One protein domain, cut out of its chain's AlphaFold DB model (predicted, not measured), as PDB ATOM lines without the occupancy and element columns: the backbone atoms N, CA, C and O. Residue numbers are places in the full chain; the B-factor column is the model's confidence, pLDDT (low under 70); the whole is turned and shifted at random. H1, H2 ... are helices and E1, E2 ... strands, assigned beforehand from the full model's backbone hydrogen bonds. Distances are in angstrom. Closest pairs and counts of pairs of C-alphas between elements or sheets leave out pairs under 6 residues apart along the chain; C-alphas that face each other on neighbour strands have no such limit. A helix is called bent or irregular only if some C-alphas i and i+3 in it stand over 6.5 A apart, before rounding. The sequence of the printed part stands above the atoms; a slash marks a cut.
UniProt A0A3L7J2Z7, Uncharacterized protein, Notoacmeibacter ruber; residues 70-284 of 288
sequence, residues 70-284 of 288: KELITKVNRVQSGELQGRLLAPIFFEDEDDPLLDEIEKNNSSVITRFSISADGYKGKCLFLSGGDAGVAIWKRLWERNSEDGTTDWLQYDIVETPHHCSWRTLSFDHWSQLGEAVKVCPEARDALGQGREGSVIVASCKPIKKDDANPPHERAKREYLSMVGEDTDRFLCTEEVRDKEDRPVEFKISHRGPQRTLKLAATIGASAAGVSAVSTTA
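AT A GLANCE: This is residues 70 to 284 of the 288 residues of an uncharacterized protein of Notoacmeibacter ruber (UniProt A0A3L7J2Z7). A strongly twisted wall of six strands, E1 to E6, has a small sheet, E7 to E9, packed partly face to face on one side of it, with the strands of the two crossed. H6 and the group H2, H3 and H5 lie toward the other side, and two loops, residues 95 to 100 and 269 to 276, stick out far from each other. The printed part has 215 residues with seven named helices and nine named strands, in the order E1 H1 E2 E3 H2 H3 E4 H4 H5 E5 H6 E6 H7 E7 E8 E9. The larger sheet, in the order E1 E2 E3 E4 E5 E6, is mixed, the smaller is antiparallel, and the class is mixed, helices and strands. It is compact, with a radius of gyration of the C-alphas of 18.8 A and spans of 69 by 46 by 29 A.

HOW THE PARTS SIT: Residues 72 to 73 pair antiparallel with residues 86 to 87 of edge strand E1, residues 84 to 90. H1, residues 107 to 110, is irregular, only just, with C-alphas 107 and 110 6.6 A apart. E1 is antiparallel to E2, residues 113 to 120, with N 87 and O 115 at 2.8 A. E2 and E3, residues 123 to 131, form a hairpin, with N 116 and O 129 at 2.8 A. H2, residues 137 to 149, and H3, residues 153 to 156, only graze the sheet; H1 is close to H2 but not clearly touching, the closest C-alphas being Asn 109 and Ile 139, 6.3 A. E4, residues 158 to 162, is parallel to E3, with N 159 and O 128 at 2.8 A. H4, residues 177 to 183, is irregular, with C-alphas 179 and 182 9.6 A apart, and touches no helix. H5, residues 188 to 194, touches H2, about perpendicular at 87 degrees, closest at C-alphas Lys 141 and Ala 190, 4.4 A. E5, residues 197 to 205, is parallel to E4, with N 202 and O 159 at 2.8 A, and bends by 117 degrees at residue 200. H6, residues 220 to 229, is over E5 at a height over the sheet of 10.1 A and runs along the strands, at 6 degrees to E5 on the local plane. E6, residues 237 to 239, is parallel to E5, with N 205 and O 238 at 2.7 A. E3 H2 H3 E4, E4 H4 H5 E5 and E5 H6 E6 are strand-helix-strand units, parallel neighbours with helices between, each with a right-handed crossover. H7, residues 240 to 247, touches no helix. E7, residues 253 to 256, E8, residues 259 to 265, and E9, residues 279 to 283, form a meander, each strand the antiparallel neighbour of the one before, with N 261 and O 254 at 2.8 A and N 264 and O 280 at 2.8 A. The two sheets form a sandwich, two sheets face to face, their planes 24 degrees apart and their strands at 63 degrees. Every O i to N i+4 pair is within hydrogen-bond range in H2, H5, H6 and H7; H4 has 1 of 3, with 2 of 4 O i to N i+3 pairs, and H1 and H3 are too short for an i+4 pair.

IN THESE COORDINATES: E1 begins at C-alpha 84, (2.129, -9.495, 51.583), and is 18.3 A long. E2 measures 22.8 A, E3 21.8 A, H2 18.3 A, E5 14.6 A, H6 14.5 A and E8 19.1 A. E9 ends at C-alpha 283, (-0.872, 2.536, 34.103).

THE WHOLE: The C-alphas farthest apart are those of Asp 98 and Ser 273, 69.7 A. The printed part has no cut; its long links are E1 to H1, E4 to H4, E5 to H6 and E8 to E9. Mean pLDDT of the printed part is 88.5, and residues 103 to 109 and 266 to 284 are under 70.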
ATOM      1  N   LYS A  70       6.005 -25.022  47.388       94.62
ATOM      2  CA  LYS A  70       4.568 -24.782  47.162       94.62
ATOM      3  C   LYS A  70       3.815 -24.113  48.318       94.62
ATOM      4  O   LYS A  70       2.707 -23.611  48.089       94.62
ATOM      5  N   GLU A  71       4.404 -24.012  49.508       96.94
ATOM      6  CA  GLU A  71       3.777 -23.357  50.658       96.94
ATOM      7  C   GLU A  71       3.828 -21.823  50.599       96.94
ATOM      8  O   GLU A  71       4.433 -21.197  49.720       96.94
ATOM      9  N   LEU A  72       3.128 -21.207  51.556       97.19
ATOM     10  CA  LEU A  72       2.922 -19.772  51.640       97.19
ATOM     11  C   LEU A  72       3.673 -19.155  52.821       97.19
ATOM     12  O   LEU A  72       3.421 -19.459  53.983       97.19
ATOM     13  N   ILE A  73       4.489 -18.157  52.516       96.75
ATOM     14  CA  ILE A  73       5.023 -17.194  53.466       96.75
ATOM     15  C   ILE A  73       3.940 -16.142  53.719       96.75
ATOM     16  O   ILE A  73       3.675 -15.292  52.872       96.75
ATOM     17  N   THR A  74       3.299 -16.190  54.884       95.56
ATOM     18  CA  THR A  74       2.199 -15.273  55.260       95.56
ATOM     19  C   THR A  74       2.575 -14.287  56.362       95.56
ATOM     20  O   THR A  74       1.786 -13.410  56.719       95.56
ATOM     21  N   LYS A  75       3.783 -14.431  56.916       92.38
ATOM     22  CA  LYS A  75       4.278 -13.642  58.040       92.38
ATOM     23  C   LYS A  75       5.621 -13.017  57.696       92.38
ATOM     24  O   LYS A  75       6.569 -13.718  57.350       92.38
ATOM     25  N   VAL A  76       5.731 -11.707  57.886       88.31
ATOM     26  CA  VAL A  76       7.003 -10.980  57.797       88.31
ATOM     27  C   VAL A  76       7.425 -10.620  59.207       88.31
ATOM     28  O   VAL A  76       6.663 -10.017  59.956       88.31
ATOM     29  N   ASN A  77       8.622 -11.049  59.608       88.50
ATOM     30  CA  ASN A  77       9.079 -10.929  60.994       88.50
ATOM     31  C   ASN A  77       8.037 -11.454  62.014       88.50
ATOM     32  O   ASN A  77       7.809 -10.848  63.058       88.50
ATOM     33  N   ARG A  78       7.385 -12.581  61.684       88.50
ATOM     34  CA  ARG A  78       6.295 -13.222  62.450       88.50
ATOM     35  C   ARG A  78       4.985 -12.419  62.546       88.50
ATOM     36  O   ARG A  78       4.037 -12.908  63.152       88.50
ATOM     37  N   VAL A  79       4.890 -11.254  61.907       89.62
ATOM     38  CA  VAL A  79       3.668 -10.443  61.844       89.62
ATOM     39  C   VAL A  79       2.872 -10.798  60.592       89.62
ATOM     40  O   VAL A  79       3.413 -10.807  59.486       89.62
ATOM     41  N   GLN A  80       1.581 -11.072  60.768       92.50
ATOM     42  CA  GLN A  80       0.637 -11.329  59.684       92.50
ATOM     43  C   GLN A  80      -0.211 -10.079  59.442       92.50
ATOM     44  O   GLN A  80      -1.156  -9.824  60.182       92.50
ATOM     45  N   SER A  81       0.128  -9.297  58.417       90.06
ATOM     46  CA  SER A  81      -0.665  -8.123  58.021       90.06
ATOM     47  C   SER A  81      -1.745  -8.455  56.988       90.06
ATOM     48  O   SER A  81      -2.739  -7.750  56.897       90.06
ATOM     49  N   GLY A  82      -1.554  -9.516  56.194       89.38
ATOM     50  CA  GLY A  82      -2.377  -9.793  55.009       89.38
ATOM     51  C   GLY A  82      -2.028  -8.931  53.787       89.38
ATOM     52  O   GLY A  82      -2.619  -9.117  52.724       89.38
ATOM     53  N   GLU A  83      -1.050  -8.031  53.919       92.19
ATOM     54  CA  GLU A  83      -0.616  -7.119  52.850       92.19
ATOM     55  C   GLU A  83       0.398  -7.757  51.890       92.19
ATOM     56  O   GLU A  83       0.512  -7.348  50.739       92.19
ATOM     57  N   LEU A  84       1.129  -8.771  52.359       94.62
ATOM     58  CA  LEU A  84       2.129  -9.495  51.583       94.62
ATOM     59  C   LEU A  84       1.992 -10.997  51.826       94.62
ATOM     60  O   LEU A  84       1.944 -11.451  52.971       94.62
ATOM     61  N   GLN A  85       2.008 -11.765  50.745       96.88
ATOM     62  CA  GLN A  85       2.124 -13.215  50.776       96.88
ATOM     63  C   GLN A  85       3.179 -13.661  49.765       96.88
ATOM     64  O   GLN A  85       3.108 -13.269  48.612       96.88
ATOM     65  N   GLY A  86       4.135 -14.496  50.161       97.50
ATOM     66  CA  GLY A  86       5.053 -15.162  49.231       97.50
ATOM     67  C   GLY A  86       4.618 -16.602  48.998       97.50
ATOM     68  O   GLY A  86       4.283 -17.284  49.955       97.50
ATOM     69  N   ARG A  87       4.630 -17.094  47.762       98.19
ATOM     70  CA  ARG A  87       4.565 -18.530  47.470       98.19
ATOM     71  C   ARG A  87       5.962 -19.022  47.131       98.19
ATOM     72  O   ARG A  87       6.552 -18.512  46.178       98.19
ATOM     73  N   LEU A  88       6.470 -19.990  47.889       97.88
ATOM     74  CA  LEU A  88       7.765 -20.605  47.616       97.88
ATOM     75  C   LEU A  88       7.605 -21.620  46.479       97.88
ATOM     76  O   LEU A  88       6.790 -22.528  46.579       97.88
ATOM     77  N   LEU A  89       8.358 -21.470  45.395       96.88
ATOM     78  CA  LEU A  89       8.329 -22.373  44.232       96.88
ATOM     79  C   LEU A  89       9.632 -23.163  44.098       96.88
ATOM     80  O   LEU A  89       9.639 -24.289  43.618       96.88
ATOM     81  N   ALA A  90      10.739 -22.595  44.564       93.38
ATOM     82  CA  ALA A  90      12.010 -23.287  44.689       93.38
ATOM     83  C   ALA A  90      12.739 -22.770  45.941       93.38
ATOM     84  O   ALA A  90      12.473 -21.644  46.367       93.38
ATOM     85  N   PRO A  91      13.645 -23.548  46.545       89.94
ATOM     86  CA  PRO A  91      14.276 -24.744  45.992       89.94
ATOM     87  C   PRO A  91      13.349 -25.966  45.959       89.94
ATOM     88  O   PRO A  91      12.485 -26.144  46.816       89.94
ATOM     89  N   ILE A  92      13.551 -26.818  44.958       84.00
ATOM     90  CA  ILE A  92      12.884 -28.115  44.852       84.00
ATOM     91  C   ILE A  92      13.699 -29.137  45.649       84.00
ATOM     92  O   ILE A  92      14.916 -29.226  45.480       84.00
ATOM     93  N   PHE A  93      13.030 -29.898  46.515       79.25
ATOM     94  CA  PHE A  93      13.624 -31.081  47.127       79.25
ATOM     95  C   PHE A  93      13.551 -32.251  46.138       79.25
ATOM     96  O   PHE A  93      12.502 -32.487  45.531       79.25
ATOM     97  N   PHE A  94      14.676 -32.939  45.961       76.25
ATOM     98  CA  PHE A  94      14.789 -34.152  45.155       76.25
ATOM     99  C   PHE A  94      14.893 -35.323  46.128       76.25
ATOM    100  O   PHE A  94      15.846 -35.383  46.904       76.25
ATOM    101  N   GLU A  95      13.868 -36.176  46.141       71.38
ATOM    102  CA  GLU A  95      13.849 -37.408  46.943       71.38
ATOM    103  C   GLU A  95      14.713 -38.495  46.305       71.38
ATOM    104  O   GLU A  95      15.383 -39.240  47.013       71.38
ATOM    105  N   ASP A  96      14.713 -38.543  44.973       76.56
ATOM    106  CA  ASP A  96      15.551 -39.425  44.175       76.56
ATOM    107  C   ASP A  96      16.920 -38.772  43.940       76.56
ATOM    108  O   ASP A  96      17.010 -37.708  43.319       76.56
ATOM    109  N   GLU A  97      17.978 -39.385  44.478       70.62
ATOM    110  CA  GLU A  97      19.362 -38.927  44.296       70.62
ATOM    111  C   GLU A  97      19.898 -39.221  42.884       70.62
ATOM    112  O   GLU A  97      20.899 -38.618  42.497       70.62
ATOM    113  N   ASP A  98      19.204 -40.062  42.110       73.06
ATOM    114  CA  ASP A  98      19.521 -40.396  40.720       73.06
ATOM    115  C   ASP A  98      18.634 -39.628  39.713       73.06
ATOM    116  O   ASP A  98      18.652 -39.927  38.516       73.06
ATOM    117  N   ASP A  99      17.849 -38.629  40.159       75.12
ATOM    118  CA  ASP A  99      17.033 -37.806  39.256       75.12
ATOM    119  C   ASP A  99      17.945 -37.179  38.177       75.12
ATOM    120  O   ASP A  99      18.837 -36.404  38.527       75.12
ATOM    121  N   PRO A 100      17.719 -37.434  36.870       71.00
ATOM    122  CA  PRO A 100      18.596 -36.955  35.795       71.00
ATOM    123  C   PRO A 100      18.778 -35.434  35.766       71.00
ATOM    124  O   PRO A 100      19.742 -34.917  35.207       71.00
ATOM    125  N   LEU A 101      17.850 -34.683  36.366       71.19
ATOM    126  CA  LEU A 101      17.983 -33.239  36.493       71.19
ATOM    127  C   LEU A 101      19.127 -32.850  37.434       71.19
ATOM    128  O   LEU A 101      19.653 -31.753  37.290       71.19
ATOM    129  N   LEU A 102      19.515 -33.702  38.387       71.12
ATOM    130  CA  LEU A 102      20.624 -33.447  39.309       71.12
ATOM    131  C   LEU A 102      21.962 -33.299  38.577       71.12
ATOM    132  O   LEU A 102      22.759 -32.448  38.975       71.12
ATOM    133  N   ASP A 103      22.161 -34.021  37.474       68.00
ATOM    134  CA  ASP A 103      23.345 -33.889  36.614       68.00
ATOM    135  C   ASP A 103      23.351 -32.561  35.837       68.00
ATOM    136  O   ASP A 103      24.396 -31.940  35.640       68.00
ATOM    137  N   GLU A 104      22.166 -32.070  35.471       68.00
ATOM    138  CA  GLU A 104      21.947 -30.777  34.806       68.00
ATOM    139  C   GLU A 104      21.915 -29.595  35.797       68.00
ATOM    140  O   GLU A 104      21.811 -28.416  35.426       68.00
ATOM    141  N   ILE A 105      21.961 -29.884  37.102       65.31
ATOM    142  CA  ILE A 105      21.793 -28.902  38.162       65.31
ATOM    143  C   ILE A 105      23.124 -28.199  38.478       65.31
ATOM    144  O   ILE A 105      23.894 -28.556  39.367       65.31
ATOM    145  N   GLU A 106      23.377 -27.104  37.757       63.25
ATOM    146  CA  GLU A 106      24.490 -26.190  38.039       63.25
ATOM    147  C   GLU A 106      24.296 -25.428  39.381       63.25
ATOM    148  O   GLU A 106      23.251 -25.477  40.043       63.25
ATOM    149  N   LYS A 107      25.318 -24.668  39.802       60.81
ATOM    150  CA  LYS A 107      25.379 -23.887  41.061       60.81
ATOM    151  C   LYS A 107      24.106 -23.075  41.341       60.81
ATOM    152  O   LYS A 107      23.565 -23.102  42.451       60.81
ATOM    153  N   ASN A 108      23.597 -22.416  40.305       58.53
ATOM    154  CA  ASN A 108      22.516 -21.440  40.409       58.53
ATOM    155  C   ASN A 108      21.123 -22.071  40.550       58.53
ATOM    156  O   ASN A 108      20.148 -21.399  40.883       58.53
ATOM    157  N   ASN A 109      21.024 -23.391  40.405       68.62
ATOM    158  CA  ASN A 109      19.766 -24.122  40.536       68.62
ATOM    159  C   ASN A 109      19.359 -24.348  42.014       68.62
ATOM    160  O   ASN A 109      18.509 -25.187  42.297       68.62
ATOM    161  N   SER A 110      20.031 -23.674  42.961       79.81
ATOM    162  CA  SER A 110      19.692 -23.594  44.393       79.81
ATOM    163  C   SER A 110      18.932 -22.306  44.736       79.81
ATOM    164  O   SER A 110      18.601 -22.071  45.899       79.81
ATOM    165  N   SER A 111      18.657 -21.488  43.714       89.56
ATOM    166  CA  SER A 111      17.915 -20.243  43.834       89.56
ATOM    167  C   SER A 111      16.563 -20.459  44.500       89.56
ATOM    168  O   SER A 111      15.837 -21.417  44.222       89.56
ATOM    169  N   VAL A 112      16.231 -19.526  45.383       94.12
ATOM    170  CA  VAL A 112      14.896 -19.407  45.947       94.12
ATOM    171  C   VAL A 112      14.034 -18.708  44.905       94.12
ATOM    172  O   VAL A 112      14.280 -17.547  44.589       94.12
ATOM    173  N   ILE A 113      13.026 -19.405  44.386       97.19
ATOM    174  CA  ILE A 113      12.023 -18.806  43.503       97.19
ATOM    175  C   ILE A 113      10.803 -18.519  44.360       97.19
ATOM    176  O   ILE A 113      10.254 -19.428  44.985       97.19
ATOM    177  N   THR A 114      10.394 -17.255  44.420       98.12
ATOM    178  CA  THR A 114       9.227 -16.830  45.199       98.12
ATOM    179  C   THR A 114       8.350 -15.908  44.373       98.12
ATOM    180  O   THR A 114       8.825 -14.917  43.818       98.12
ATOM    181  N   ARG A 115       7.047 -16.204  44.342       98.44
ATOM    182  CA  ARG A 115       6.039 -15.274  43.832       98.44
ATOM    183  C   ARG A 115       5.376 -14.548  44.992       98.44
ATOM    184  O   ARG A 115       4.618 -15.150  45.752       98.44
ATOM    185  N   PHE A 116       5.618 -13.254  45.100       98.19
ATOM    186  CA  PHE A 116       4.944 -12.380  46.045       98.19
ATOM    187  C   PHE A 116       3.603 -11.906  45.490       98.19
ATOM    188  O   PHE A 116       3.493 -11.573  44.320       98.19
ATOM    189  N   SER A 117       2.594 -11.858  46.347       98.00
ATOM    190  CA  SER A 117       1.292 -11.244  46.136       98.00
ATOM    191  C   SER A 117       1.182 -10.072  47.101       98.00
ATOM    192  O   SER A 117       1.291 -10.258  48.316       98.00
ATOM    193  N   ILE A 118       1.029  -8.874  46.548       97.25
ATOM    194  CA  ILE A 118       1.031  -7.605  47.271       97.25
ATOM    195  C   ILE A 118      -0.371  -7.005  47.184       97.25
ATOM    196  O   ILE A 118      -0.937  -6.860  46.095       97.25
ATOM    197  N   SER A 119      -0.941  -6.681  48.337       95.94
ATOM    198  CA  SER A 119      -2.223  -5.991  48.462       95.94
ATOM    199  C   SER A 119      -2.043  -4.478  48.297       95.94
ATOM    200  O   SER A 119      -0.974  -3.934  48.571       95.94
ATOM    201  N   ALA A 120      -3.084  -3.792  47.830       94.94
ATOM    202  CA  ALA A 120      -3.100  -2.334  47.746       94.94
ATOM    203  C   ALA A 120      -4.528  -1.789  47.806       94.94
ATOM    204  O   ALA A 120      -5.461  -2.408  47.291       94.94
ATOM    205  N   ASP A 121      -4.687  -0.616  48.425       94.19
ATOM    206  CA  ASP A 121      -5.966   0.090  48.586       94.19
ATOM    207  C   ASP A 121      -7.091  -0.800  49.164       94.19
ATOM    208  O   ASP A 121      -8.248  -0.702  48.765       94.19
ATOM    209  N   GLY A 122      -6.750  -1.710  50.086       91.31
ATOM    210  CA  GLY A 122      -7.699  -2.645  50.708       91.31
ATOM    211  C   GLY A 122      -8.053  -3.877  49.866       91.31
ATOM    212  O   GLY A 122      -8.839  -4.716  50.309       91.31
ATOM    213  N   TYR A 123      -7.461  -4.035  48.679       91.94
ATOM    214  CA  TYR A 123      -7.657  -5.196  47.815       91.94
ATOM    215  C   TYR A 123      -6.440  -6.120  47.829       91.94
ATOM    216  O   TYR A 123      -5.299  -5.674  47.712       91.94
ATOM    217  N   LYS A 124      -6.687  -7.430  47.901       91.81
ATOM    218  CA  LYS A 124      -5.634  -8.451  47.872       91.81
ATOM    219  C   LYS A 124      -5.096  -8.680  46.462       91.81
ATOM    220  O   LYS A 124      -5.853  -8.612  45.499       91.81
ATOM    221  N   GLY A 125      -3.810  -9.022  46.368       91.44
ATOM    222  CA  GLY A 125      -3.191  -9.522  45.134       91.44
ATOM    223  C   GLY A 125      -3.239  -8.550  43.960       91.44
ATOM    224  O   GLY A 125      -3.444  -8.971  42.825       91.44
ATOM    225  N   LYS A 126      -3.066  -7.255  44.241       95.50
ATOM    226  CA  LYS A 126      -3.013  -6.201  43.225       95.50
ATOM    227  C   LYS A 126      -1.696  -6.163  42.463       95.50
ATOM    228  O   LYS A 126      -1.664  -5.609  41.373       95.50
ATOM    229  N   CYS A 127      -0.636  -6.748  43.006       98.19
ATOM    230  CA  CYS A 127       0.593  -6.987  42.263       98.19
ATOM    231  C   CYS A 127       1.152  -8.368  42.597       98.19
ATOM    232  O   CYS A 127       1.400  -8.683  43.762       98.19
ATOM    233  N   LEU A 128       1.391  -9.167  41.568       98.56
ATOM    234  CA  LEU A 128       2.178 -10.381  41.611       98.56
ATOM    235  C   LEU A 128       3.608 -10.067  41.170       98.56
ATOM    236  O   LEU A 128       3.841  -9.716  40.015       98.56
ATOM    237  N   PHE A 129       4.562 -10.194  42.085       98.56
ATOM    238  CA  PHE A 129       5.984 -10.021  41.802       98.56
ATOM    239  C   PHE A 129       6.693 -11.374  41.854       98.56
ATOM    240  O   PHE A 129       6.739 -12.007  42.910       98.56
ATOM    241  N   LEU A 130       7.235 -11.831  40.727       98.69
ATOM    242  CA  LEU A 130       7.991 -13.077  40.634       98.69
ATOM    243  C   LEU A 130       9.493 -12.778  40.645       98.69
ATOM    244  O   LEU A 130      10.004 -12.097  39.758       98.69
ATOM    245  N   SER A 131      10.201 -13.328  41.634       97.56
ATOM    246  CA  SER A 131      11.667 -13.327  41.665       97.56
ATOM    247  C   SER A 131      12.185 -14.753  41.521       97.56
ATOM    248  O   SER A 131      11.787 -15.657  42.265       97.56
ATOM    249  N   GLY A 132      13.046 -14.944  40.522       95.94
ATOM    250  CA  GLY A 132      13.637 -16.230  40.166       95.94
ATOM    251  C   GLY A 132      15.045 -16.478  40.708       95.94
ATOM    252  O   GLY A 132      15.569 -17.584  40.554       95.94
ATOM    253  N   GLY A 133      15.680 -15.451  41.282       94.12
ATOM    254  CA  GLY A 133      17.122 -15.452  41.522       94.12
ATOM    255  C   GLY A 133      17.890 -15.806  40.247       94.12
ATOM    256  O   GLY A 133      17.556 -15.340  39.158       94.12
ATOM    257  N   ASP A 134      18.858 -16.709  40.364       93.44
ATOM    258  CA  ASP A 134      19.696 -17.136  39.243       93.44
ATOM    259  C   ASP A 134      19.287 -18.496  38.656       93.44
ATOM    260  O   ASP A 134      20.069 -19.133  37.948       93.44
ATOM    261  N   ALA A 135      18.069 -18.969  38.943       92.88
ATOM    262  CA  ALA A 135      17.605 -20.283  38.508       92.88
ATOM    263  C   ALA A 135      17.789 -20.496  36.993       92.88
ATOM    264  O   ALA A 135      17.328 -19.695  36.168       92.88
ATOM    265  N   GLY A 136      18.464 -21.590  36.635       92.94
ATOM    266  CA  GLY A 136      18.713 -21.992  35.256       92.94
ATOM    267  C   GLY A 136      17.548 -22.761  34.634       92.94
ATOM    268  O   GLY A 136      16.577 -23.124  35.301       92.94
ATOM    269  N   VAL A 137      17.680 -23.034  33.335       94.38
ATOM    270  CA  VAL A 137      16.660 -23.668  32.482       94.38
ATOM    271  C   VAL A 137      16.079 -24.961  33.064       94.38
ATOM    272  O   VAL A 137      14.869 -25.160  33.017       94.38
ATOM    273  N   ALA A 138      16.908 -25.799  33.691       91.81
ATOM    274  CA  ALA A 138      16.496 -27.065  34.294       91.81
ATOM    275  C   ALA A 138      15.415 -26.886  35.379       91.81
ATOM    276  O   ALA A 138      14.448 -27.645  35.431       91.81
ATOM    277  N   ILE A 139      15.546 -25.853  36.221       92.69
ATOM    278  CA  ILE A 139      14.577 -25.571  37.288       92.69
ATOM    279  C   ILE A 139      13.275 -25.028  36.707       92.69
ATOM    280  O   ILE A 139      12.206 -25.467  37.122       92.69
ATOM    281  N   TRP A 140      13.344 -24.129  35.722       96.38
ATOM    282  CA  TRP A 140      12.148 -23.591  35.067       96.38
ATOM    283  C   TRP A 140      11.373 -24.661  34.297       96.38
ATOM    284  O   TRP A 140      10.156 -24.732  34.444       96.38
ATOM    285  N   LYS A 141      12.071 -25.545  33.570       95.25
ATOM    286  CA  LYS A 141      11.473 -26.724  32.928       95.25
ATOM    287  C   LYS A 141      10.737 -27.595  33.946       95.25
ATOM    288  O   LYS A 141       9.556 -27.868  33.768       95.25
ATOM    289  N   ARG A 142      11.396 -27.967  35.051       92.44
ATOM    290  CA  ARG A 142      10.781 -28.818  36.085       92.44
ATOM    291  C   ARG A 142       9.596 -28.147  36.777       92.44
ATOM    292  O   ARG A 142       8.629 -28.830  37.112       92.44
ATOM    293  N   LEU A 143       9.669 -26.837  37.018       95.31
ATOM    294  CA  LEU A 143       8.537 -26.075  37.545       95.31
ATOM    295  C   LEU A 143       7.358 -26.116  36.581       95.31
ATOM    296  O   LEU A 143       6.257 -26.435  37.009       95.31
ATOM    297  N   TRP A 144       7.583 -25.861  35.291       97.75
ATOM    298  CA  TRP A 144       6.518 -25.941  34.297       97.75
ATOM    299  C   TRP A 144       5.861 -27.318  34.264       97.75
ATOM    300  O   TRP A 144       4.639 -27.403  34.345       97.75
ATOM    301  N   GLU A 145       6.660 -28.383  34.194       95.69
ATOM    302  CA  GLU A 145       6.177 -29.765  34.136       95.69
ATOM    303  C   GLU A 145       5.299 -30.096  35.349       95.69
ATOM    304  O   GLU A 145       4.142 -30.477  35.183       95.69
ATOM    305  N   ARG A 146       5.804 -29.854  36.568       94.25
ATOM    306  CA  ARG A 146       5.065 -30.140  37.810       94.25
ATOM    307  C   ARG A 146       3.811 -29.281  37.948       94.25
ATOM    308  O   ARG A 146       2.760 -29.782  38.327       94.25
ATOM    309  N   ASN A 147       3.904 -27.983  37.663       96.62
ATOM    310  CA  ASN A 147       2.756 -27.087  37.772       96.62
ATOM    311  C   ASN A 147       1.699 -27.379  36.698       96.62
ATOM    312  O   ASN A 147       0.515 -27.195  36.966       96.62
ATOM    313  N   SER A 148       2.096 -27.840  35.512       97.69
ATOM    314  CA  SER A 148       1.161 -28.271  34.466       97.69
ATOM    315  C   SER A 148       0.441 -29.556  34.856       97.69
ATOM    316  O   SER A 148      -0.777 -29.625  34.727       97.69
ATOM    317  N   GLU A 149       1.175 -30.540  35.383       97.12
ATOM    318  CA  GLU A 149       0.616 -31.801  35.883       97.12
ATOM    319  C   GLU A 149      -0.382 -31.574  37.028       97.12
ATOM    320  O   GLU A 149      -1.484 -32.118  37.015       97.12
ATOM    321  N   ASP A 150      -0.041 -30.689  37.967       96.75
ATOM    322  CA  ASP A 150      -0.887 -30.371  39.120       96.75
ATOM    323  C   ASP A 150      -2.039 -29.398  38.801       96.75
ATOM    324  O   ASP A 150      -2.860 -29.109  39.674       96.75
ATOM    325  N   GLY A 151      -2.087 -28.820  37.595       97.81
ATOM    326  CA  GLY A 151      -3.061 -27.781  37.239       97.81
ATOM    327  C   GLY A 151      -2.871 -26.458  37.998       97.81
ATOM    328  O   GLY A 151      -3.841 -25.764  38.291       97.81
ATOM    329  N   THR A 152      -1.626 -26.110  38.333       97.94
ATOM    330  CA  THR A 152      -1.230 -24.941  39.144       97.94
ATOM    331  C   THR A 152      -0.275 -23.991  38.412       97.94
ATOM    332  O   THR A 152       0.558 -23.314  39.026       97.94
ATOM    333  N   THR A 153      -0.343 -23.926  37.080       98.00
ATOM    334  CA  THR A 153       0.481 -23.005  36.269       98.00
ATOM    335  C   THR A 153       0.222 -21.532  36.604       98.00
ATOM    336  O   THR A 153       1.125 -20.704  36.485       98.00
ATOM    337  N   ASP A 154      -0.955 -21.203  37.147       97.69
ATOM    338  CA  ASP A 154      -1.306 -19.867  37.640       97.69
ATOM    339  C   ASP A 154      -0.387 -19.374  38.777       97.69
ATOM    340  O   ASP A 154      -0.258 -18.170  39.023       97.69
ATOM    341  N   TRP A 155       0.315 -20.282  39.462       98.06
ATOM    342  CA  TRP A 155       1.280 -19.926  40.503       98.06
ATOM    343  C   TRP A 155       2.541 -19.257  39.964       98.06
ATOM    344  O   TRP A 155       3.248 -18.616  40.741       98.06
ATOM    345  N   LEU A 156       2.799 -19.377  38.662       98.44
ATOM    346  CA  LEU A 156       3.892 -18.706  37.965       98.44
ATOM    347  C   LEU A 156       3.464 -17.348  37.390       98.44
ATOM    348  O   LEU A 156       4.316 -16.611  36.903       98.44
ATOM    349  N   GLN A 157       2.178 -16.981  37.480       98.44
ATOM    350  CA  GLN A 157       1.711 -15.689  36.980       98.44
ATOM    351  C   GLN A 157       2.353 -14.507  37.696       98.44
ATOM    352  O   GLN A 157       2.554 -14.536  38.914       98.44
ATOM    353  N   TYR A 158       2.579 -13.430  36.950       98.75
ATOM    354  CA  TYR A 158       3.137 -12.192  37.480       98.75
ATOM    355  C   TYR A 158       2.590 -10.946  36.779       98.75
ATOM    356  O   TYR A 158       2.242 -10.976  35.601       98.75
ATOM    357  N   ASP A 159       2.583  -9.836  37.511       98.62
ATOM    358  CA  ASP A 159       2.461  -8.481  36.970       98.62
ATOM    359  C   ASP A 159       3.857  -7.857  36.791       98.62
ATOM    360  O   ASP A 159       4.074  -7.049  35.895       98.62
ATOM    361  N   ILE A 160       4.831  -8.258  37.616       98.69
ATOM    362  CA  ILE A 160       6.241  -7.883  37.482       98.69
ATOM    363  C   ILE A 160       7.105  -9.132  37.657       98.69
ATOM    364  O   ILE A 160       6.959  -9.846  38.649       98.69
ATOM    365  N   VAL A 161       8.045  -9.370  36.746       98.62
ATOM    366  CA  VAL A 161       9.074 -10.409  36.905       98.62
ATOM    367  C   VAL A 161      10.463  -9.797  36.835       98.62
ATOM    368  O   VAL A 161      10.751  -8.968  35.971       98.62
ATOM    369  N   GLU A 162      11.339 -10.220  37.738       98.00
ATOM    370  CA  GLU A 162      12.773 -10.028  37.554       98.00
ATOM    371  C   GLU A 162      13.301 -11.150  36.657       98.00
ATOM    372  O   GLU A 162      13.141 -12.328  36.986       98.00
ATOM    373  N   THR A 163      13.925 -10.809  35.523       98.12
ATOM    374  CA  THR A 163      14.498 -11.834  34.640       98.12
ATOM    375  C   THR A 163      15.524 -12.652  35.424       98.12
ATOM    376  O   THR A 163      16.491 -12.057  35.920       98.12
ATOM    377  N   PRO A 164      15.387 -13.983  35.505       97.12
ATOM    378  CA  PRO A 164      16.332 -14.775  36.268       97.12
ATOM    379  C   PRO A 164      17.749 -14.645  35.707       97.12
ATOM    380  O   PRO A 164      17.949 -14.504  34.492       97.12
ATOM    381  N   HIS A 165      18.726 -14.665  36.611       95.56
ATOM    382  CA  HIS A 165      20.152 -14.598  36.307       95.56
ATOM    383  C   HIS A 165      20.508 -13.440  35.364       95.56
ATOM    384  O   HIS A 165      21.186 -13.624  34.353       95.56
ATOM    385  N   HIS A 166      20.014 -12.237  35.669       96.44
ATOM    386  CA  HIS A 166      20.331 -11.019  34.919       96.44
ATOM    387  C   HIS A 166      19.961 -11.091  33.426       96.44
ATOM    388  O   HIS A 166      20.671 -10.529  32.600       96.44
ATOM    389  N   CYS A 167      18.878 -11.783  33.052       97.62
ATOM    390  CA  CYS A 167      18.502 -12.023  31.649       97.62
ATOM    391  C   CYS A 167      19.518 -12.928  30.917       97.62
ATOM    392  O   CYS A 167      19.911 -12.675  29.771       97.62
ATOM    393  N   SER A 168      19.958 -13.994  31.593       96.50
ATOM    394  CA  SER A 168      20.857 -15.005  31.032       96.50
ATOM    395  C   SER A 168      20.170 -15.865  29.974       96.50
ATOM    396  O   SER A 168      19.027 -16.291  30.138       96.50
ATOM    397  N   TRP A 169      20.911 -16.235  28.926       96.69
ATOM    398  CA  TRP A 169      20.460 -17.256  27.974       96.69
ATOM    399  C   TRP A 169      20.278 -18.636  28.625       96.69
ATOM    400  O   TRP A 169      19.354 -19.370  28.279       96.69
ATOM    401  N   ARG A 170      21.091 -18.962  29.641       94.50
ATOM    402  CA  ARG A 170      21.053 -20.262  30.342       94.50
ATOM    403  C   ARG A 170      19.802 -20.461  31.204       94.50
ATOM    404  O   ARG A 170      19.594 -21.540  31.748       94.50
ATOM    405  N   THR A 171      18.966 -19.435  31.333       95.50
ATOM    406  CA  THR A 171      17.640 -19.534  31.954       95.50
ATOM    407  C   THR A 171      16.594 -20.096  30.986       95.50
ATOM    408  O   THR A 171      15.633 -20.714  31.428       95.50
ATOM    409  N   LEU A 172      16.786 -19.926  29.674       97.62
ATOM    410  CA  LEU A 172      15.815 -20.297  28.635       97.62
ATOM    411  C   LEU A 172      16.272 -21.471  27.763       97.62
ATOM    412  O   LEU A 172      15.500 -21.948  26.935       97.62
ATOM    413  N   SER A 173      17.518 -21.928  27.899       96.25
ATOM    414  CA  SER A 173      18.080 -22.944  27.016       96.25
ATOM    415  C   SER A 173      19.195 -23.756  27.668       96.25
ATOM    416  O   SER A 173      20.016 -23.224  28.424       96.25
ATOM    417  N   PHE A 174      19.229 -25.046  27.328       93.88
ATOM    418  CA  PHE A 174      20.359 -25.937  27.593       93.88
ATOM    419  C   PHE A 174      21.506 -25.707  26.600       93.88
ATOM    420  O   PHE A 174      22.663 -25.958  26.928       93.88
ATOM    421  N   ASP A 175      21.207 -25.162  25.419       94.88
ATOM    422  CA  ASP A 175      22.186 -24.919  24.370       94.88
ATOM    423  C   ASP A 175      23.114 -23.750  24.721       94.88
ATOM    424  O   ASP A 175      22.698 -22.672  25.166       94.88
ATOM    425  N   HIS A 176      24.401 -23.928  24.431       91.88
ATOM    426  CA  HIS A 176      25.404 -22.890  24.615       91.88
ATOM    427  C   HIS A 176      25.500 -21.995  23.376       91.88
ATOM    428  O   HIS A 176      25.935 -22.428  22.307       91.88
ATOM    429  N   TRP A 177      25.181 -20.707  23.541       92.44
ATOM    430  CA  TRP A 177      25.305 -19.706  22.474       92.44
ATOM    431  C   TRP A 177      26.698 -19.670  21.837       92.44
ATOM    432  O   TRP A 177      26.819 -19.602  20.619       92.44
ATOM    433  N   SER A 178      27.753 -19.777  22.647       90.81
ATOM    434  CA  SER A 178      29.140 -19.765  22.166       90.81
ATOM    435  C   SER A 178      29.483 -20.920  21.219       90.81
ATOM    436  O   SER A 178      30.482 -20.832  20.511       90.81
ATOM    437  N   GLN A 179      28.688 -21.993  21.210       93.12
ATOM    438  CA  GLN A 179      28.895 -23.166  20.361       93.12
ATOM    439  C   GLN A 179      27.969 -23.164  19.141       93.12
ATOM    440  O   GLN A 179      28.393 -23.552  18.056       93.12
ATOM    441  N   LEU A 180      26.713 -22.740  19.314       95.50
ATOM    442  CA  LEU A 180      25.662 -22.911  18.305       95.50
ATOM    443  C   LEU A 180      25.185 -21.600  17.660       95.50
ATOM    444  O   LEU A 180      24.523 -21.642  16.623       95.50
ATOM    445  N   GLY A 181      25.515 -20.435  18.227       93.81
ATOM    446  CA  GLY A 181      25.041 -19.141  17.728       93.81
ATOM    447  C   GLY A 181      23.516 -19.113  17.590       93.81
ATOM    448  O   GLY A 181      22.803 -19.567  18.474       93.81
ATOM    449  N   GLU A 182      22.990 -18.644  16.459       94.94
ATOM    450  CA  GLU A 182      21.535 -18.606  16.212       94.94
ATOM    451  C   GLU A 182      20.873 -19.992  16.095       94.94
ATOM    452  O   GLU A 182      19.649 -20.082  16.137       94.94
ATOM    453  N   ALA A 183      21.640 -21.082  15.969       96.62
ATOM    454  CA  ALA A 183      21.078 -22.433  15.927       96.62
ATOM    455  C   ALA A 183      20.629 -22.951  17.307       96.62
ATOM    456  O   ALA A 183      20.055 -24.039  17.383       96.62
ATOM    457  N   VAL A 184      20.886 -22.196  18.385       96.31
ATOM    458  CA  VAL A 184      20.400 -22.528  19.730       96.31
ATOM    459  C   VAL A 184      18.876 -22.646  19.770       96.31
ATOM    460  O   VAL A 184      18.141 -21.881  19.139       96.31
ATOM    461  N   LYS A 185      18.385 -23.566  20.591       97.75
ATOM    462  CA  LYS A 185      16.960 -23.803  20.798       97.75
ATOM    463  C   LYS A 185      16.523 -23.315  22.165       97.75
ATOM    464  O   LYS A 185      17.184 -23.543  23.174       97.75
ATOM    465  N   VAL A 186      15.373 -22.656  22.200       98.25
ATOM    466  CA  VAL A 186      14.684 -22.354  23.456       98.25
ATOM    467  C   VAL A 186      14.102 -23.656  24.008       98.25
ATOM    468  O   VAL A 186      13.551 -24.442  23.242       98.25
ATOM    469  N   CYS A 187      14.210 -23.874  25.317       98.12
ATOM    470  CA  CYS A 187      13.445 -24.894  26.029       98.12
ATOM    471  C   CYS A 187      11.994 -24.398  26.161       98.12
ATOM    472  O   CYS A 187      11.775 -23.405  26.867       98.12
ATOM    473  N   PRO A 188      11.017 -25.031  25.480       98.50
ATOM    474  CA  PRO A 188       9.630 -24.572  25.485       98.50
ATOM    475  C   PRO A 188       9.059 -24.471  26.897       98.50
ATOM    476  O   PRO A 188       8.474 -23.458  27.239       98.50
ATOM    477  N   GLU A 189       9.341 -25.445  27.755       98.56
ATOM    478  CA  GLU A 189       8.827 -25.510  29.121       98.56
ATOM    479  C   GLU A 189       9.359 -24.368  29.996       98.56
ATOM    480  O   GLU A 189       8.610 -23.723  30.726       98.56
ATOM    481  N   ALA A 190      10.660 -24.066  29.906       98.12
ATOM    482  CA  ALA A 190      11.237 -22.942  30.639       98.12
ATOM    483  C   ALA A 190      10.679 -21.601  30.142       98.12
ATOM    484  O   ALA A 190      10.406 -20.699  30.938       98.12
ATOM    485  N   ARG A 191      10.480 -21.480  28.823       98.50
ATOM    486  CA  ARG A 191       9.833 -20.317  28.222       98.50
ATOM    487  C   ARG A 191       8.378 -20.194  28.664       98.50
ATOM    488  O   ARG A 191       7.971 -19.086  28.992       98.50
ATOM    489  N   ASP A 192       7.628 -21.287  28.713       98.69
ATOM    490  CA  ASP A 192       6.227 -21.301  29.126       98.69
ATOM    491  C   ASP A 192       6.084 -20.922  30.603       98.69
ATOM    492  O   ASP A 192       5.241 -20.086  30.932       98.69
ATOM    493  N   ALA A 193       6.960 -21.422  31.484       98.50
ATOM    494  CA  ALA A 193       6.990 -21.009  32.888       98.50
ATOM    495  C   ALA A 193       7.240 -19.507  33.065       98.50
ATOM    496  O   ALA A 193       6.580 -18.858  33.878       98.50
ATOM    497  N   LEU A 194       8.184 -18.942  32.310       98.44
ATOM    498  CA  LEU A 194       8.510 -17.512  32.365       98.44
ATOM    499  C   LEU A 194       7.532 -16.646  31.561       98.44
ATOM    500  O   LEU A 194       7.454 -15.440  31.785       98.44
ATOM    501  N   GLY A 195       6.759 -17.250  30.663       97.94
ATOM    502  CA  GLY A 195       5.760 -16.610  29.810       97.94
ATOM    503  C   GLY A 195       4.406 -16.379  30.480       97.94
ATOM    504  O   GLY A 195       3.473 -15.951  29.811       97.94
ATOM    505  N   GLN A 196       4.277 -16.622  31.789       98.25
ATOM    506  CA  GLN A 196       3.017 -16.478  32.535       98.25
ATOM    507  C   GLN A 196       2.676 -15.022  32.921       98.25
ATOM    508  O   GLN A 196       1.943 -14.771  33.880       98.25
ATOM    509  N   GLY A 197       3.200 -14.037  32.192       98.06
ATOM    510  CA  GLY A 197       2.897 -12.631  32.437       98.06
ATOM    511  C   GLY A 197       1.407 -12.339  32.256       98.06
ATOM    512  O   GLY A 197       0.802 -12.711  31.250       98.06
ATOM    513  N   ARG A 198       0.804 -11.639  33.218       96.94
ATOM    514  CA  ARG A 198      -0.549 -11.089  33.072       96.94
ATOM    515  C   ARG A 198      -0.555  -9.963  32.035       96.94
ATOM    516  O   ARG A 198       0.498  -9.437  31.659       96.94
ATOM    517  N   GLU A 199      -1.731  -9.590  31.533       93.44
ATOM    518  CA  GLU A 199      -1.860  -8.438  30.626       93.44
ATOM    519  C   GLU A 199      -1.190  -7.182  31.224       93.44
ATOM    520  O   GLU A 199      -1.331  -6.879  32.397       93.44
ATOM    521  N   GLY A 200      -0.398  -6.452  30.439       94.44
ATOM    522  CA  GLY A 200       0.313  -5.275  30.955       94.44
ATOM    523  C   GLY A 200       1.474  -5.576  31.914       94.44
ATOM    524  O   GLY A 200       2.084  -4.631  32.409       94.44
ATOM    525  N   SER A 201       1.832  -6.848  32.130       97.44
ATOM    526  CA  SER A 201       2.994  -7.236  32.940       97.44
ATOM    527  C   SER A 201       4.304  -6.602  32.468       97.44
ATOM    528  O   SER A 201       4.492  -6.313  31.285       97.44
ATOM    529  N   VAL A 202       5.226  -6.387  33.402       98.50
ATOM    530  CA  VAL A 202       6.515  -5.737  33.159       98.50
ATOM    531  C   VAL A 202       7.648  -6.705  33.477       98.50
ATOM    532  O   VAL A 202       7.658  -7.366  34.515       98.50
ATOM    533  N   ILE A 203       8.626  -6.771  32.583       98.62
ATOM    534  CA  ILE A 203       9.826  -7.590  32.729       98.62
ATOM    535  C   ILE A 203      10.986  -6.668  33.085       98.62
ATOM    536  O   ILE A 203      11.293  -5.731  32.350       98.62
ATOM    537  N   VAL A 204      11.644  -6.929  34.211       98.62
ATOM    538  CA  VAL A 204      12.765  -6.125  34.703       98.62
ATOM    539  C   VAL A 204      14.039  -6.956  34.669       98.62
ATOM    540  O   VAL A 204      14.189  -7.930  35.402       98.62
ATOM    541  N   ALA A 205      14.984  -6.555  33.830       98.25
ATOM    542  CA  ALA A 205      16.326  -7.102  33.797       98.25
ATOM    543  C   ALA A 205      17.248  -6.286  34.709       98.25
ATOM    544  O   ALA A 205      17.639  -5.159  34.391       98.25
ATOM    545  N   SER A 206      17.584  -6.866  35.863       96.75
ATOM    546  CA  SER A 206      18.565  -6.307  36.792       96.75
ATOM    547  C   SER A 206      19.973  -6.556  36.260       96.75
ATOM    548  O   SER A 206      20.594  -7.567  36.577       96.75
ATOM    549  N   CYS A 207      20.450  -5.706  35.355       97.38
ATOM    550  CA  CYS A 207      21.710  -5.923  34.652       97.38
ATOM    551  C   CYS A 207      22.249  -4.645  34.006       97.38
ATOM    552  O   CYS A 207      21.591  -3.602  33.998       97.38
ATOM    553  N   LYS A 208      23.448  -4.775  33.431       96.75
ATOM    554  CA  LYS A 208      24.017  -3.799  32.503       96.75
ATOM    555  C   LYS A 208      23.235  -3.727  31.185       96.75
ATOM    556  O   LYS A 208      22.532  -4.688  30.862       96.75
ATOM    557  N   PRO A 209      23.395  -2.660  30.376       96.94
ATOM    558  CA  PRO A 209      22.751  -2.567  29.071       96.94
ATOM    559  C   PRO A 209      23.019  -3.812  28.224       96.94
ATOM    560  O   PRO A 209      24.163  -4.259  28.091       96.94
ATOM    561  N   ILE A 210      21.955  -4.377  27.655       96.69
ATOM    562  CA  ILE A 210      22.021  -5.646  26.926       96.69
ATOM    563  C   ILE A 210      22.379  -5.353  25.474       96.69
ATOM    564  O   ILE A 210      21.545  -4.872  24.701       96.69
ATOM    565  N   LYS A 211      23.628  -5.643  25.112       93.12
ATOM    566  CA  LYS A 211      24.183  -5.393  23.782       93.12
ATOM    567  C   LYS A 211      24.282  -6.683  22.979       93.12
ATOM    568  O   LYS A 211      24.381  -7.777  23.531       93.12
ATOM    569  N   LYS A 212      24.256  -6.535  21.658       89.81
ATOM    570  CA  LYS A 212      24.549  -7.632  20.738       89.81
ATOM    571  C   LYS A 212      26.006  -8.074  20.928       89.81
ATOM    572  O   LYS A 212      26.865  -7.225  21.137       89.81
ATOM    573  N   ASP A 213      26.248  -9.379  20.847       84.50
ATOM    574  CA  ASP A 213      27.577 -10.005  20.915       84.50
ATOM    575  C   ASP A 213      28.326  -9.823  22.259       84.50
ATOM    576  O   ASP A 213      29.486 -10.216  22.387       84.50
ATOM    577  N   ASP A 214      27.657  -9.287  23.288       87.88
ATOM    578  CA  ASP A 214      28.181  -9.214  24.655       87.88
ATOM    579  C   ASP A 214      28.197 -10.602  25.327       87.88
ATOM    580  O   ASP A 214      27.392 -11.490  25.032       87.88
ATOM    581  N   ALA A 215      29.105 -10.776  26.293       88.06
ATOM    582  CA  ALA A 215      29.177 -11.999  27.085       88.06
ATOM    583  C   ALA A 215      27.909 -12.208  27.931       88.06
ATOM    584  O   ALA A 215      27.466 -11.302  28.637       88.06
ATOM    585  N   ASN A 216      27.386 -13.436  27.910       87.75
ATOM    586  CA  ASN A 216      26.304 -13.876  28.787       87.75
ATOM    587  C   ASN A 216      26.791 -14.028  30.246       87.75
ATOM    588  O   ASN A 216      27.800 -14.716  30.438       87.75
ATOM    589  N   PRO A 217      26.057 -13.545  31.273       92.31
ATOM    590  CA  PRO A 217      24.847 -12.707  31.235       92.31
ATOM    591  C   PRO A 217      25.128 -11.186  31.349       92.31
ATOM    592  O   PRO A 217      26.179 -10.796  31.866       92.31
ATOM    593  N   PRO A 218      24.184 -10.300  30.957       97.06
ATOM    594  CA  PRO A 218      22.940 -10.561  30.217       97.06
ATOM    595  C   PRO A 218      23.204 -11.032  28.783       97.06
ATOM    596  O   PRO A 218      24.312 -10.885  28.279       97.06
ATOM    597  N   HIS A 219      22.184 -11.553  28.095       97.62
ATOM    598  CA  HIS A 219      22.328 -11.954  26.694       97.62
ATOM    599  C   HIS A 219      21.196 -11.455  25.791       97.62
ATOM    600  O   HIS A 219      20.012 -11.579  26.104       97.62
ATOM    601  N   GLU A 220      21.563 -10.937  24.618       96.94
ATOM    602  CA  GLU A 220      20.627 -10.337  23.660       96.94
ATOM    603  C   GLU A 220      19.591 -11.349  23.139       96.94
ATOM    604  O   GLU A 220      18.400 -11.039  23.090       96.94
ATOM    605  N   ARG A 221      19.991 -12.601  22.877       96.62
ATOM    606  CA  ARG A 221      19.052 -13.668  22.478       96.62
ATOM    607  C   ARG A 221      17.968 -13.934  23.531       96.62
ATOM    608  O   ARG A 221      16.832 -14.215  23.154       96.62
ATOM    609  N   ALA A 222      18.298 -13.831  24.822       97.81
ATOM    610  CA  ALA A 222      17.325 -13.968  25.908       97.81
ATOM    611  C   ALA A 222      16.396 -12.749  25.967       97.81
ATOM    612  O   ALA A 222      15.184 -12.905  26.077       97.81
ATOM    613  N   LYS A 223      16.942 -11.536  25.796       97.81
ATOM    614  CA  LYS A 223      16.142 -10.307  25.680       97.81
ATOM    615  C   LYS A 223      15.104 -10.407  24.558       97.81
ATOM    616  O   LYS A 223      13.964 -10.017  24.784       97.81
ATOM    617  N   ARG A 224      15.447 -10.973  23.391       97.12
ATOM    618  CA  ARG A 224      14.482 -11.222  22.298       97.12
ATOM    619  C   ARG A 224      13.289 -12.076  22.748       97.12
ATOM    620  O   ARG A 224      12.151 -11.747  22.426       97.12
ATOM    621  N   GLU A 225      13.531 -13.129  23.532       98.06
ATOM    622  CA  GLU A 225      12.457 -13.971  24.077       98.06
ATOM    623  C   GLU A 225      11.559 -13.206  25.046       98.06
ATOM    624  O   GLU A 225      10.339 -13.289  24.921       98.06
ATOM    625  N   TYR A 226      12.130 -12.434  25.969       98.12
ATOM    626  CA  TYR A 226      11.342 -11.639  26.914       98.12
ATOM    627  C   TYR A 226      10.561 -10.515  26.227       98.12
ATOM    628  O   TYR A 226       9.394 -10.301  26.542       98.12
ATOM    629  N   LEU A 227      11.152  -9.840  25.236       97.81
ATOM    630  CA  LEU A 227      10.445  -8.839  24.430       97.81
ATOM    631  C   LEU A 227       9.220  -9.444  23.736       97.81
ATOM    632  O   LEU A 227       8.154  -8.840  23.744       97.81
ATOM    633  N   SER A 228       9.331 -10.668  23.212       96.94
ATOM    634  CA  SER A 228       8.178 -11.345  22.607       96.94
ATOM    635  C   SER A 228       7.062 -11.680  23.611       96.94
ATOM    636  O   SER A 228       5.907 -11.782  23.209       96.94
ATOM    637  N   MET A 229       7.375 -11.823  24.909       96.25
ATOM    638  CA  MET A 229       6.375 -12.067  25.964       96.25
ATOM    639  C   MET A 229       5.575 -10.800  26.306       96.25
ATOM    640  O   MET A 229       4.420 -10.894  26.711       96.25
ATOM    641  N   VAL A 230       6.156  -9.609  26.114       94.50
ATOM    642  CA  VAL A 230       5.467  -8.320  26.318       94.50
ATOM    643  C   VAL A 230       4.823  -7.769  25.034       94.50
ATOM    644  O   VAL A 230       4.279  -6.663  25.032       94.50
ATOM    645  N   GLY A 231       4.797  -8.543  23.949       90.00
ATOM    646  CA  GLY A 231       4.107  -8.174  22.711       90.00
ATOM    647  C   GLY A 231       4.604  -6.855  22.105       90.00
ATOM    648  O   GLY A 231       5.801  -6.587  22.073       90.00
ATOM    649  N   GLU A 232       3.676  -6.036  21.602       90.50
ATOM    650  CA  GLU A 232       4.003  -4.783  20.898       90.50
ATOM    651  C   GLU A 232       4.526  -3.677  21.827       90.50
ATOM    652  O   GLU A 232       5.322  -2.836  21.410       90.50
ATOM    653  N   ASP A 233       4.109  -3.686  23.095       93.06
ATOM    654  CA  ASP A 233       4.516  -2.691  24.090       93.06
ATOM    655  C   ASP A 233       5.866  -3.072  24.713       93.06
ATOM    656  O   ASP A 233       5.967  -3.535  25.852       93.06
ATOM    657  N   THR A 234       6.916  -2.912  23.906       94.25
ATOM    658  CA  THR A 234       8.298  -3.240  24.283       94.25
ATOM    659  C   THR A 234       8.858  -2.364  25.409       94.25
ATOM    660  O   THR A 234       9.822  -2.773  26.059       94.25
ATOM    661  N   ASP A 235       8.220  -1.229  25.725       94.19
ATOM    662  CA  ASP A 235       8.580  -0.370  26.866       94.19
ATOM    663  C   ASP A 235       8.317  -1.055  28.221       94.19
ATOM    664  O   ASP A 235       8.793  -0.598  29.266       94.19
ATOM    665  N   ARG A 236       7.605  -2.192  28.215       96.56
ATOM    666  CA  ARG A 236       7.429  -3.077  29.374       96.56
ATOM    667  C   ARG A 236       8.632  -3.983  29.652       96.56
ATOM    668  O   ARG A 236       8.603  -4.715  30.636       96.56
ATOM    669  N   PHE A 237       9.691  -3.943  28.843       98.25
ATOM    670  CA  PHE A 237      10.985  -4.528  29.199       98.25
ATOM    671  C   PHE A 237      11.932  -3.431  29.697       98.25
ATOM    672  O   PHE A 237      12.307  -2.530  28.950       98.25
ATOM    673  N   LEU A 238      12.369  -3.523  30.951       98.06
ATOM    674  CA  LEU A 238      13.210  -2.516  31.596       98.06
ATOM    675  C   LEU A 238      14.578  -3.097  31.950       98.06
ATOM    676  O   LEU A 238      14.654  -4.088  32.665       98.06
ATOM    677  N   CYS A 239      15.660  -2.448  31.525       98.00
ATOM    678  CA  CYS A 239      17.008  -2.712  32.037       98.00
ATOM    679  C   CYS A 239      17.331  -1.703  33.147       98.00
ATOM    680  O   CYS A 239      17.226  -0.494  32.932       98.00
ATOM    681  N   THR A 240      17.702  -2.177  34.338       97.50
ATOM    682  CA  THR A 240      17.877  -1.302  35.510       97.50
ATOM    683  C   THR A 240      18.995  -0.277  35.328       97.50
ATOM    684  O   THR A 240      18.807   0.876  35.711       97.50
ATOM    685  N   GLU A 241      20.122  -0.652  34.714       96.88
ATOM    686  CA  GLU A 241      21.218   0.283  34.436       96.88
ATOM    687  C   GLU A 241      20.827   1.323  33.378       96.88
ATOM    688  O   GLU A 241      21.068   2.510  33.577       96.88
ATOM    689  N   GLU A 242      20.120   0.927  32.316       96.12
ATOM    690  CA  GLU A 242      19.626   1.884  31.315       96.12
ATOM    691  C   GLU A 242      18.627   2.887  31.915       96.12
ATOM    692  O   GLU A 242      18.637   4.062  31.547       96.12
ATOM    693  N   VAL A 243      17.761   2.446  32.836       94.88
ATOM    694  CA  VAL A 243      16.835   3.341  33.549       94.88
ATOM    695  C   VAL A 243      17.598   4.276  34.480       94.88
ATOM    696  O   VAL A 243      17.338   5.478  34.460       94.88
ATOM    697  N   ARG A 244      18.560   3.757  35.251       94.31
ATOM    698  CA  ARG A 244      19.413   4.571  36.123       94.31
ATOM    699  C   ARG A 244      20.135   5.650  35.320       94.31
ATOM    700  O   ARG A 244      20.073   6.810  35.698       94.31
ATOM    701  N   ASP A 245      20.755   5.290  34.202       94.12
ATOM    702  CA  ASP A 245      21.537   6.226  33.391       94.12
ATOM    703  C   ASP A 245      20.656   7.301  32.728       94.12
ATOM    704  O   ASP A 245      21.079   8.447  32.578       94.12
ATOM    705  N   LYS A 246      19.415   6.963  32.347       92.19
ATOM    706  CA  LYS A 246      18.472   7.911  31.722       92.19
ATOM    707  C   LYS A 246      17.754   8.805  32.730       92.19
ATOM    708  O   LYS A 246      17.439   9.954  32.423       92.19
ATOM    709  N   GLU A 247      17.425   8.275  33.903       92.31
ATOM    710  CA  GLU A 247      16.478   8.911  34.823       92.31
ATOM    711  C   GLU A 247      17.103   9.342  36.152       92.31
ATOM    712  O   GLU A 247      16.508  10.171  36.847       92.31
ATOM    713  N   ASP A 248      18.307   8.854  36.459       91.94
ATOM    714  CA  ASP A 248      19.038   9.059  37.715       91.94
ATOM    715  C   ASP A 248      18.258   8.569  38.948       91.94
ATOM    716  O   ASP A 248      18.127   9.248  39.965       91.94
ATOM    717  N   ARG A 249      17.635   7.390  38.821       90.44
ATOM    718  CA  ARG A 249      16.840   6.747  39.879       90.44
ATOM    719  C   ARG A 249      16.646   5.250  39.610       90.44
ATOM    720  O   ARG A 249      16.763   4.827  38.457       90.44
ATOM    721  N   PRO A 250      16.331   4.437  40.634       93.00
ATOM    722  CA  PRO A 250      15.966   3.041  40.422       93.00
ATOM    723  C   PRO A 250      14.652   2.911  39.642       93.00
ATOM    724  O   PRO A 250      13.831   3.830  39.590       93.00
ATOM    725  N   VAL A 251      14.426   1.724  39.078       95.06
ATOM    726  CA  VAL A 251      13.095   1.335  38.606       95.06
ATOM    727  C   VAL A 251      12.165   1.290  39.818       95.06
ATOM    728  O   VAL A 251      12.402   0.534  40.757       95.06
ATOM    729  N   GLU A 252      11.109   2.097  39.795       95.00
ATOM    730  CA  GLU A 252      10.156   2.208  40.895       95.00
ATOM    731  C   GLU A 252       8.732   1.984  40.389       95.00
ATOM    732  O   GLU A 252       8.334   2.519  39.347       95.00
ATOM    733  N   PHE A 253       7.965   1.212  41.156       95.81
ATOM    734  CA  PHE A 253       6.552   0.972  40.912       95.81
ATOM    735  C   PHE A 253       5.729   1.429  42.109       95.81
ATOM    736  O   PHE A 253       6.018   1.075  43.252       95.81
ATOM    737  N   LYS A 254       4.647   2.153  41.831       95.56
ATOM    738  CA  LYS A 254       3.571   2.395  42.790       95.56
ATOM    739  C   LYS A 254       2.489   1.344  42.585       95.56
ATOM    740  O   LYS A 254       1.975   1.199  41.479       95.56
ATOM    741  N   ILE A 255       2.116   0.642  43.649       95.50
ATOM    742  CA  ILE A 255       1.036  -0.348  43.620       95.50
ATOM    743  C   ILE A 255      -0.225   0.299  44.203       95.50
ATOM    744  O   ILE A 255      -0.172   0.929  45.257       95.50
ATOM    745  N   SER A 256      -1.343   0.179  43.492       95.19
ATOM    746  CA  SER A 256      -2.664   0.687  43.899       95.19
ATOM    747  C   SER A 256      -3.755  -0.327  43.538       95.19
ATOM    748  O   SER A 256      -3.460  -1.390  42.990       95.19
ATOM    749  N   HIS A 257      -5.031   0.001  43.749       92.31
ATOM    750  CA  HIS A 257      -6.158  -0.804  43.257       92.31
ATOM    751  C   HIS A 257      -6.122  -1.057  41.737       92.31
ATOM    752  O   HIS A 257      -6.765  -2.003  41.276       92.31
ATOM    753  N   ARG A 258      -5.386  -0.233  40.971       91.62
ATOM    754  CA  ARG A 258      -5.186  -0.373  39.516       91.62
ATOM    755  C   ARG A 258      -4.044  -1.318  39.132       91.62
ATOM    756  O   ARG A 258      -3.806  -1.501  37.946       91.62
ATOM    757  N   GLY A 259      -3.349  -1.887  40.112       94.56
ATOM    758  CA  GLY A 259      -2.158  -2.702  39.904       94.56
ATOM    759  C   GLY A 259      -0.855  -1.899  39.961       94.56
ATOM    760  O   GLY A 259      -0.863  -0.742  40.411       94.56
ATOM    761  N   PRO A 260       0.277  -2.511  39.572       96.12
ATOM    762  CA  PRO A 260       1.564  -1.837  39.549       96.12
ATOM    763  C   PRO A 260       1.625  -0.801  38.426       96.12
ATOM    764  O   PRO A 260       1.271  -1.054  37.278       96.12
ATOM    765  N   GLN A 261       2.123   0.382  38.763       94.06
ATOM    766  CA  GLN A 261       2.337   1.469  37.823       94.06
ATOM    767  C   GLN A 261       3.776   1.939  37.924       94.06
ATOM    768  O   GLN A 261       4.227   2.312  39.010       94.06
ATOM    769  N   ARG A 262       4.494   1.952  36.800       92.69
ATOM    770  CA  ARG A 262       5.858   2.473  36.773       92.69
ATOM    771  C   ARG A 262       5.797   3.966  37.083       92.69
ATOM    772  O   ARG A 262       5.135   4.730  36.380       92.69
ATOM    773  N   THR A 263       6.469   4.389  38.143       88.19
ATOM    774  CA  THR A 263       6.707   5.809  38.398       88.19
ATOM    775  C   THR A 263       7.587   6.322  37.258       88.19
ATOM    776  O   THR A 263       8.569   5.651  36.960       88.19
ATOM    777  N   LEU A 264       7.294   7.465  36.629       81.31
ATOM    778  CA  LEU A 264       8.123   8.145  35.618       81.31
ATOM    779  C   LEU A 264       8.643   9.489  36.146       81.31
ATOM    780  O   LEU A 264       7.936  10.189  36.877       81.31
ATOM    781  N   LYS A 265       9.858   9.878  35.741       72.69
ATOM    782  CA  LYS A 265      10.394  11.220  36.004       72.69
ATOM    783  C   LYS A 265       9.565  12.239  35.222       72.69
ATOM    784  O   LYS A 265       9.426  12.116  34.008       72.69
ATOM    785  N   LEU A 266       9.028  13.251  35.904       59.97
ATOM    786  CA  LEU A 266       8.432  14.397  35.219       59.97
ATOM    787  C   LEU A 266       9.529  15.116  34.429       59.97
ATOM    788  O   LEU A 266      10.526  15.557  35.001       59.97
ATOM    789  N   ALA A 267       9.347  15.241  33.114       54.50
ATOM    790  CA  ALA A 267      10.124  16.199  32.345       54.50
ATOM    791  C   ALA A 267       9.791  17.588  32.899       54.50
ATOM    792  O   ALA A 267       8.617  17.965  32.938       54.50
ATOM    793  N   ALA A 268      10.804  18.325  33.363       44.22
ATOM    794  CA  ALA A 268      10.633  19.711  33.771       44.22
ATOM    795  C   ALA A 268      10.070  20.480  32.571       44.22
ATOM    796  O   ALA A 268      10.777  20.765  31.606       44.22
ATOM    797  N   THR A 269       8.770  20.750  32.594       37.84
ATOM    798  CA  THR A 269       8.132  21.585  31.589       37.84
ATOM    799  C   THR A 269       8.670  22.984  31.839       37.84
ATOM    800  O   THR A 269       8.452  23.558  32.908       37.84
ATOM    801  N   ILE A 270       9.451  23.511  30.896       40.28
ATOM    802  CA  ILE A 270       9.892  24.903  30.933       40.28
ATOM    803  C   ILE A 270       8.618  25.751  30.856       40.28
ATOM    804  O   ILE A 270       8.032  25.900  29.789       40.28
ATOM    805  N   GLY A 271       8.174  26.251  32.010       45.25
ATOM    806  CA  GLY A 271       7.049  27.173  32.127       45.25
ATOM    807  C   GLY A 271       5.802  26.613  32.812       45.25
ATOM    808  O   GLY A 271       4.757  26.524  32.186       45.25
ATOM    809  N   ALA A 272       5.878  26.321  34.111       33.81
ATOM    810  CA  ALA A 272       4.801  26.635  35.056       33.81
ATOM    811  C   ALA A 272       5.343  26.578  36.491       33.81
ATOM    812  O   ALA A 272       6.021  25.640  36.897       33.81
ATOM    813  N   SER A 273       5.069  27.636  37.240       37.41
ATOM    814  CA  SER A 273       5.459  27.880  38.623       37.41
ATOM    815  C   SER A 273       5.048  26.770  39.601       37.41
ATOM    816  O   SER A 273       3.883  26.393  39.658       37.41
ATOM    817  N   ALA A 274       6.027  26.337  40.402       44.75
ATOM    818  CA  ALA A 274       5.942  25.803  41.764       44.75
ATOM    819  C   ALA A 274       4.622  25.135  42.216       44.75
ATOM    820  O   ALA A 274       3.739  25.784  42.766       44.75
ATOM    821  N   ALA A 275       4.596  23.802  42.161       37.03
ATOM    822  CA  ALA A 275       4.113  22.953  43.251       37.03
ATOM    823  C   ALA A 275       4.784  21.578  43.113       37.03
ATOM    824  O   ALA A 275       4.768  20.985  42.037       37.03
ATOM    825  N   GLY A 276       5.434  21.106  44.179       44.81
ATOM    826  CA  GLY A 276       6.195  19.859  44.192       44.81
ATOM    827  C   GLY A 276       5.334  18.649  43.840       44.81
ATOM    828  O   GLY A 276       4.587  18.145  44.672       44.81
ATOM    829  N   VAL A 277       5.483  18.166  42.611       43.09
ATOM    830  CA  VAL A 277       5.027  16.850  42.166       43.09
ATOM    831  C   VAL A 277       6.201  16.267  41.386       43.09
ATOM    832  O   VAL A 277       6.564  16.795  40.341       43.09
ATOM    833  N   SER A 278       6.867  15.247  41.933       42.69
ATOM    834  CA  SER A 278       8.149  14.759  41.391       42.69
ATOM    835  C   SER A 278       8.018  13.559  40.450       42.69
ATOM    836  O   SER A 278       9.010  13.151  39.850       42.69
ATOM    837  N   ALA A 279       6.818  12.993  40.279       44.69
ATOM    838  CA  ALA A 279       6.602  11.898  39.342       44.69
ATOM    839  C   ALA A 279       5.143  11.739  38.890       44.69
ATOM    840  O   ALA A 279       4.215  12.090  39.620       44.69
ATOM    841  N   VAL A 280       4.952  11.143  37.710       44.78
ATOM    842  CA  VAL A 280       3.654  10.647  37.212       44.78
ATOM    843  C   VAL A 280       3.766   9.136  37.033       44.78
ATOM    844  O   VAL A 280       4.780   8.657  36.538       44.78
ATOM    845  N   SER A 281       2.760   8.371  37.448       46.69
ATOM    846  CA  SER A 281       2.736   6.920  37.261       46.69
ATOM    847  C   SER A 281       2.027   6.551  35.954       46.69
ATOM    848  O   SER A 281       0.927   7.038  35.688       46.69
ATOM    849  N   THR A 282       2.623   5.688  35.127       49.38
ATOM    850  CA  THR A 282       1.935   5.126  33.954       49.38
ATOM    851  C   THR A 282       1.208   3.845  34.334       49.38
ATOM    852  O   THR A 282       1.743   2.969  35.010       49.38
ATOM    853  N   THR A 283      -0.062   3.750  33.951       39.97
ATOM    854  CA  THR A 283      -0.872   2.536  34.103       39.97
ATOM    855  C   THR A 283      -0.360   1.434  33.180       39.97
ATOM    856  O   THR A 283      -0.472   1.578  31.964       39.97
ATOM    857  N   ALA A 284       0.082   0.309  33.747       44.53
ATOM    858  CA  ALA A 284      -0.194  -0.974  33.107       44.53
ATOM    859  C   ALA A 284      -1.724  -1.110  33.000       44.53
ATOM    860  O   ALA A 284      -2.445  -0.627  33.882       44.53
TER     861      ALA A 284